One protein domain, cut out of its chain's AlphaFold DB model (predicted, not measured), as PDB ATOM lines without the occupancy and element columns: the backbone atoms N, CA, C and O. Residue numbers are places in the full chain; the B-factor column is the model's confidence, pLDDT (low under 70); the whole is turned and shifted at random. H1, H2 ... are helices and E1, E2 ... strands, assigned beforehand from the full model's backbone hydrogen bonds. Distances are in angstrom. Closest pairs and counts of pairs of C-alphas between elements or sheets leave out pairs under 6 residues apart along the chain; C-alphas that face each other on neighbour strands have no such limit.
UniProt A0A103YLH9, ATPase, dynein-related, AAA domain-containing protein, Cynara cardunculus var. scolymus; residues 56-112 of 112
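This is residues 56 to 112 of the 112 residues of the protein "ATPase, dynein-related, AAA domain-containing protein" of Cynara cardunculus var. scolymus (UniProt A0A103YLH9). Two short helices, H1 and H2, lie between two small two-stranded sheets, the parallel pair E1 and E4 towards one end of a flat, loose model and the antiparallel hairpin of E2 and E3 at the other. The 57 printed residues run E1 H1 E2 E3 H2 E4, mixed in class, with radius of gyration of the C-alphas 13.3 A and spans of 40 by 26 by 13 A.

Find C-alpha 56 at (136.819, 130.396, 157.197), where E1, residues 56 to 60, begins. E4, 99 to 103, ends at (143.927, 139.196, 160.518). E2 is 72 to 76, 13.1 A; E3 is 83 to 87, 13.0 A; H1 is 67 to 71; H2 is 89 to 95, 10.1 A.

Look at N 57 and O 99, 2.8 A apart, between E1 and E4. In the hairpin, N 73 and O 86 are 3.0 A apart. H1 and H2 touch, closest at C-alphas of Leu 70 and Leu 90, 5.0 A. In both helices every O i to N i+4 pair is within hydrogen-bond range. E1 and E2 are apart.

C-alphas of Gln 79 and Asp 106 are farthest apart, 40.8 A. The printed part has no cut and no long link; residue 112 is under pLDDT 70.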
ATOM      1  N   VAL A  56     135.887 129.265 157.139       92.88
ATOM      2  CA  VAL A  56     136.819 130.396 157.197       92.88
ATOM      3  C   VAL A  56     138.188 129.901 157.643       92.88
ATOM      4  O   VAL A  56     138.291 129.239 158.677       92.88
ATOM      5  N   LEU A  57     139.225 130.258 156.890       93.31
ATOM      6  CA  LEU A  57     140.615 130.191 157.314       93.31
ATOM      7  C   LEU A  57     141.072 131.593 157.730       93.31
ATOM      8  O   LEU A  57     141.131 132.495 156.896       93.31
ATOM      9  N   SER A  58     141.416 131.757 159.006       92.69
ATOM     10  CA  SER A  58     142.082 132.963 159.505       92.69
ATOM     11  C   SER A  58     143.596 132.797 159.401       92.69
ATOM     12  O   SER A  58     144.152 131.838 159.939       92.69
ATOM     13  N   ILE A  59     144.252 133.731 158.721       90.94
ATOM     14  CA  ILE A  59     145.705 133.847 158.606       90.94
ATOM     15  C   ILE A  59     146.093 135.125 159.347       90.94
ATOM     16  O   ILE A  59     145.687 136.211 158.945       90.94
ATOM     17  N   TYR A  60     146.825 134.988 160.448       89.12
ATOM     18  CA  TYR A  60     147.288 136.123 161.247       89.12
ATOM     19  C   TYR A  60     148.578 136.655 160.662       89.12
ATOM     20  O   TYR A  60     149.563 135.925 160.670       89.12
ATOM     21  N   MET A  61     148.568 137.885 160.165       87.31
ATOM     22  CA  MET A  61     149.774 138.515 159.653       87.31
ATOM     23  C   MET A  61     150.684 138.910 160.813       87.31
ATOM     24  O   MET A  61     150.287 139.643 161.714       87.31
ATOM     25  N   ASP A  62     151.907 138.396 160.789       82.44
ATOM     26  CA  ASP A  62     152.983 138.803 161.682       82.44
ATOM     27  C   ASP A  62     154.288 138.950 160.888       82.44
ATOM     28  O   ASP A  62     154.403 138.478 159.755       82.44
ATOM     29  N   GLU A  63     155.298 139.581 161.490       73.31
ATOM     30  CA  GLU A  63     156.615 139.782 160.863       73.31
ATOM     31  C   GLU A  63     157.345 138.468 160.513       73.31
ATOM     32  O   GLU A  63     158.390 138.493 159.865       73.31
ATOM     33  N   LYS A  64     156.846 137.311 160.971       70.69
ATOM     34  CA  LYS A  64     157.449 135.995 160.724       70.69
ATOM     35  C   LYS A  64     156.802 135.270 159.548       70.69
ATOM     36  O   LYS A  64     157.346 134.250 159.117       70.69
ATOM     37  N   ILE A  65     155.666 135.748 159.035       78.56
ATOM     38  CA  ILE A  65     155.046 135.177 157.843       78.56
ATOM     39  C   ILE A  65     155.883 135.523 156.614       78.56
ATOM     40  O   ILE A  65     155.979 136.667 156.192       78.56
ATOM     41  N   ASP A  66     156.452 134.482 156.013       78.44
ATOM     42  CA  ASP A  66     157.063 134.528 154.686       78.44
ATOM     43  C   ASP A  66     155.976 134.267 153.631       78.44
ATOM     44  O   ASP A  66     155.264 133.254 153.706       78.44
ATOM     45  N   GLY A  67     155.864 135.129 152.617       77.69
ATOM     46  CA  GLY A  67     154.920 134.969 151.505       77.69
ATOM     47  C   GLY A  67     155.042 133.612 150.799       77.69
ATOM     48  O   GLY A  67     154.041 133.028 150.365       77.69
ATOM     49  N   LYS A  68     156.239 133.017 150.780       80.56
ATOM     50  CA  LYS A  68     156.437 131.655 150.268       80.56
ATOM     51  C   LYS A  68     155.721 130.595 151.105       80.56
ATOM     52  O   LYS A  68     155.262 129.595 150.566       80.56
ATOM     53  N   THR A  69     155.565 130.809 152.407       82.06
ATOM     54  CA  THR A  69     154.805 129.906 153.287       82.06
ATOM     55  C   THR A  69     153.300 129.974 153.009       82.06
ATOM     56  O   THR A  69     152.599 128.972 153.164       82.06
ATOM     57  N   LEU A  70     152.792 131.120 152.540       89.06
ATOM     58  CA  LEU A  70     151.387 131.272 152.141       89.06
ATOM     59  C   LEU A  70     151.094 130.564 150.814       89.06
ATOM     60  O   LEU A  70     150.092 129.854 150.699       89.06
ATOM     61  N   ILE A  71     151.975 130.723 149.825       92.56
ATOM     62  CA  ILE A  71     151.781 130.147 148.489       92.56
ATOM     63  C   ILE A  71     152.179 128.667 148.446       92.56
ATOM     64  O   ILE A  71     151.422 127.812 147.977       92.56
ATOM     65  N   GLY A  72     153.352 128.340 148.965       92.44
ATOM     66  CA  GLY A  72     153.927 127.006 148.943       92.44
ATOM     67  C   GLY A  72     155.419 127.029 148.656       92.44
ATOM     68  O   GLY A  72     155.965 127.999 148.134       92.44
ATOM     69  N   ASN A  73     156.067 125.922 148.999       93.12
ATOM     70  CA  ASN A  73     157.504 125.741 148.875       93.12
ATOM     71  C   ASN A  73     157.838 124.308 148.457       93.12
ATOM     72  O   ASN A  73     157.054 123.381 148.672       93.12
ATOM     73  N   TYR A  74     159.030 124.120 147.890       92.19
ATOM     74  CA  TYR A  74     159.602 122.788 147.724       92.19
ATOM     75  C   TYR A  74     160.203 122.314 149.046       92.19
ATOM     76  O   TYR A  74     161.008 123.019 149.654       92.19
ATOM     77  N   VAL A  75     159.823 121.113 149.472       91.06
ATOM     78  CA  VAL A  75     160.340 120.461 150.680       91.06
ATOM     79  C   VAL A  75     161.037 119.159 150.311       91.06
ATOM     80  O   VAL A  75     160.652 118.502 149.340       91.06
ATOM     81  N   CYS A  76     162.058 118.781 151.081       92.69
ATOM     82  CA  CYS A  76     162.707 117.484 150.920       92.69
ATOM     83  C   CYS A  76     161.677 116.365 151.121       92.69
ATOM     84  O   CYS A  76     160.912 116.379 152.092       92.69
ATOM     85  N   ALA A  77     161.647 115.418 150.190       89.31
ATOM     86  CA  ALA A  77     160.863 114.203 150.326       89.31
ATOM     87  C   ALA A  77     161.619 113.164 151.175       89.31
ATOM     88  O   ALA A  77     162.721 113.409 151.665       89.31
ATOM     89  N   GLU A  78     161.000 112.001 151.374       90.00
ATOM     90  CA  GLU A  78     161.593 110.913 152.159       90.00
ATOM     91  C   GLU A  78     162.836 110.319 151.480       90.00
ATOM     92  O   GLU A  78     163.754 109.865 152.163       90.00
ATOM     93  N   GLN A  79     162.894 110.348 150.143       92.62
ATOM     94  CA  GLN A  79     164.065 109.909 149.391       92.62
ATOM     95  C   GLN A  79     165.105 111.033 149.269       92.62
ATOM     96  O   GLN A  79     164.781 112.138 148.820       92.62
ATOM     97  N   PRO A  80     166.380 110.770 149.615       88.81
ATOM     98  CA  PRO A  80     167.453 111.739 149.431       88.81
ATOM     99  C   PRO A  80     167.569 112.198 147.972       88.81
ATOM    100  O   PRO A  80     167.671 111.379 147.062       88.81
ATOM    101  N   GLY A  81     167.595 113.516 147.760       90.06
ATOM    102  CA  GLY A  81     167.683 114.130 146.430       90.06
ATOM    103  C   GLY A  81     166.333 114.405 145.763       90.06
ATOM    104  O   GLY A  81     166.305 115.072 144.729       90.06
ATOM    105  N   GLU A  82     165.223 113.961 146.355       94.56
ATOM    106  CA  GLU A  82     163.880 114.262 145.868       94.56
ATOM    107  C   GLU A  82     163.286 115.474 146.603       94.56
ATOM    108  O   GLU A  82     163.315 115.581 147.832       94.56
ATOM    109  N   PHE A  83     162.709 116.393 145.828       94.25
ATOM    110  CA  PHE A  83     161.980 117.550 146.333       94.25
ATOM    111  C   PHE A  83     160.549 117.498 145.826       94.25
ATOM    112  O   PHE A  83     160.308 117.300 144.635       94.25
ATOM    113  N   ARG A  84     159.594 117.740 146.722       94.00
ATOM    114  CA  ARG A  84     158.174 117.801 146.379       94.00
ATOM    115  C   ARG A  84     157.617 119.184 146.646       94.00
ATOM    116  O   ARG A  84     157.971 119.826 147.634       94.00
ATOM    117  N   TRP A  85     156.714 119.626 145.779       93.69
ATOM    118  CA  TRP A  85     155.950 120.837 146.027       93.69
ATOM    119  C   TRP A  85     154.972 120.615 147.186       93.69
ATOM    120  O   TRP A  85     154.248 119.615 147.223       93.69
ATOM    121  N   GLN A  86     154.934 121.553 148.125       93.94
ATOM    122  CA  GLN A  86     153.961 121.588 149.205       93.94
ATOM    123  C   GLN A  86     153.213 122.919 149.166       93.94
ATOM    124  O   GLN A  86     153.802 123.983 149.344       93.94
ATOM    125  N   TYR A  87     151.898 122.851 148.949       94.88
ATOM    126  CA  TYR A  87     151.032 124.027 148.960       94.88
ATOM    127  C   TYR A  87     151.006 124.690 150.336       94.88
ATOM    128  O   TYR A  87     150.824 124.004 151.347       94.88
ATOM    129  N   GLY A  88     151.128 126.016 150.345       92.88
ATOM    130  CA  GLY A  88     150.987 126.849 151.533       92.88
ATOM    131  C   GLY A  88     149.530 127.042 151.952       92.88
ATOM    132  O   GLY A  88     148.601 126.611 151.260       92.88
ATOM    133  N   SER A  89     149.322 127.684 153.101       91.25
ATOM    134  CA  SER A  89     147.999 127.836 153.725       91.25
ATOM    135  C   SER A  89     146.995 128.579 152.837       91.25
ATOM    136  O   SER A  89     145.855 128.131 152.688       91.25
ATOM    137  N   LEU A  90     147.420 129.670 152.194       93.06
ATOM    138  CA  LEU A  90     146.578 130.454 151.291       93.06
ATOM    139  C   LEU A  90     146.214 129.650 150.039       93.06
ATOM    140  O   LEU A  90     145.042 129.594 149.660       93.06
ATOM    141  N   THR A  91     147.187 128.975 149.425       94.50
ATOM    142  CA  THR A  91     146.923 128.167 148.225       94.50
ATOM    143  C   THR A  91     145.981 127.009 148.522       94.50
ATOM    144  O   THR A  91     145.049 126.766 147.758       94.50
ATOM    145  N   GLN A  92     146.161 126.322 149.653       94.25
ATOM    146  CA  GLN A  92     145.233 125.277 150.080       94.25
ATOM    147  C   GLN A  92     143.817 125.832 150.279       94.25
ATOM    148  O   GLN A  92     142.857 125.196 149.846       94.25
ATOM    149  N   ALA A  93     143.663 127.011 150.885       94.06
ATOM    150  CA  ALA A  93     142.351 127.621 151.078       94.06
ATOM    151  C   ALA A  93     141.648 127.940 149.758       94.06
ATOM    152  O   ALA A  93     140.476 127.600 149.597       94.06
ATOM    153  N   ILE A  94     142.374 128.515 148.797       92.81
ATOM    154  CA  ILE A  94     141.851 128.818 147.459       92.81
ATOM    155  C   ILE A  94     141.403 127.532 146.753       92.81
ATOM    156  O   ILE A  94     140.284 127.475 146.246       92.81
ATOM    157  N   LEU A  95     142.236 126.485 146.761       94.44
ATOM    158  CA  LEU A  95     141.923 125.204 146.114       94.44
ATOM    159  C   LEU A  95     140.700 124.507 146.727       94.44
ATOM    160  O   LEU A  95     139.948 123.849 146.014       94.44
ATOM    161  N   ASN A  96     140.485 124.669 148.034       93.62
ATOM    162  CA  ASN A  96     139.339 124.101 148.746       93.62
ATOM    163  C   ASN A  96     138.106 125.025 148.761       93.62
ATOM    164  O   ASN A  96     137.091 124.672 149.359       93.62
ATOM    165  N   GLY A  97     138.171 126.203 148.129       91.44
ATOM    166  CA  GLY A  97     137.065 127.164 148.098       91.44
ATOM    167  C   GLY A  97     136.718 127.762 149.466       91.44
ATOM    168  O   GLY A  97     135.567 128.138 149.697       91.44
ATOM    169  N   LEU A  98     137.688 127.834 150.382       93.00
ATOM    170  CA  LEU A  98     137.502 128.412 151.712       93.00
ATOM    171  C   LEU A  98     137.481 129.941 151.638       93.00
ATOM    172  O   LEU A  98     138.140 130.555 150.798       93.00
ATOM    173  N   TRP A  99     136.765 130.573 152.565       93.81
ATOM    174  CA  TRP A  99     136.916 132.006 152.789       93.81
ATOM    175  C   TRP A  99     138.215 132.264 153.539       93.81
ATOM    176  O   TRP A  99     138.491 131.609 154.542       93.81
ATOM    177  N   VAL A 100     138.991 133.236 153.076       94.56
ATOM    178  CA  VAL A 100     140.248 133.628 153.714       94.56
ATOM    179  C   VAL A 100     140.055 134.962 154.413       94.56
ATOM    180  O   VAL A 100     139.546 135.913 153.819       94.56
ATOM    181  N   VAL A 101     140.468 135.027 155.673       94.44
ATOM    182  CA  VAL A 101     140.541 136.262 156.454       94.44
ATOM    183  C   VAL A 101     141.996 136.495 156.808       94.44
ATOM    184  O   VAL A 101     142.621 135.641 157.431       94.44
ATOM    185  N   LEU A 102     142.512 137.649 156.407       92.69
ATOM    186  CA  LEU A 102     143.816 138.136 156.835       92.69
ATOM    187  C   LEU A 102     143.586 138.993 158.082       92.69
ATOM    188  O   LEU A 102     142.953 140.045 157.999       92.69
ATOM    189  N   GLU A 103     144.013 138.494 159.236       91.75
ATOM    190  CA  GLU A 103     143.927 139.196 160.518       91.75
ATOM    191  C   GLU A 103     145.199 140.030 160.722       91.75
ATOM    192  O   GLU A 103     146.270 139.641 160.257       91.75
ATOM    193  N   ASP A 104     145.069 141.169 161.409       87.81
ATOM    194  CA  ASP A 104     146.185 142.049 161.792       87.81
ATOM    195  C   ASP A 104     147.092 142.476 160.617       87.81
ATOM    196  O   ASP A 104     148.310 142.567 160.741       87.81
ATOM    197  N   ILE A 105     146.481 142.751 159.454       85.94
ATOM    198  CA  ILE A 105     147.173 143.099 158.197       85.94
ATOM    199  C   ILE A 105     148.073 144.342 158.294       85.94
ATOM    200  O   ILE A 105     148.967 144.527 157.476       85.94
ATOM    201  N   ASP A 106     147.862 145.190 159.296       84.81
ATOM    202  CA  ASP A 106     148.738 146.310 159.643       84.81
ATOM    203  C   ASP A 106     150.137 145.867 160.102       84.81
ATOM    204  O   ASP A 106     151.080 146.647 159.991       84.81
ATOM    205  N   ASN A 107     150.279 144.621 160.561       83.81
ATOM    206  CA  ASN A 107     151.541 144.011 160.985       83.81
ATOM    207  C   ASN A 107     152.167 143.119 159.898       83.81
ATOM    208  O   ASN A 107     153.148 142.424 160.167       83.81
ATOM    209  N   ALA A 108     151.605 143.103 158.684       81.75
ATOM    210  CA  ALA A 108     152.162 142.337 157.575       81.75
ATOM    211  C   ALA A 108     153.508 142.932 157.110       81.75
ATOM    212  O   ALA A 108     153.639 144.159 157.017       81.75
ATOM    213  N   PRO A 109     154.510 142.093 156.793       77.38
ATOM    214  CA  PRO A 109     155.765 142.569 156.231       77.38
ATOM    215  C   PRO A 109     155.556 143.083 154.796       77.38
ATOM    216  O   PRO A 109     154.608 142.712 154.112       77.38
ATOM    217  N   ALA A 110     156.441 143.971 154.333       76.81
ATOM    218  CA  ALA A 110     156.261 144.692 153.066       76.81
ATOM    219  C   ALA A 110     156.322 143.808 151.802       76.81
ATOM    220  O   ALA A 110     155.979 144.271 150.714       76.81
ATOM    221  N   ASP A 111     156.816 142.579 151.926       72.06
ATOM    222  CA  ASP A 111     156.963 141.591 150.857       72.06
ATOM    223  C   ASP A 111     155.806 140.575 150.782       72.06
ATOM    224  O   ASP A 111     155.867 139.650 149.966       72.06
ATOM    225  N   VAL A 112     154.754 140.761 151.592       65.62
ATOM    226  CA  VAL A 112     153.531 139.936 151.648       65.62
ATOM    227  C   VAL A 112     152.300 140.707 151.180       65.62
ATOM    228  O   VAL A 112     152.151 141.897 151.531       65.62
TER     229      VAL A 112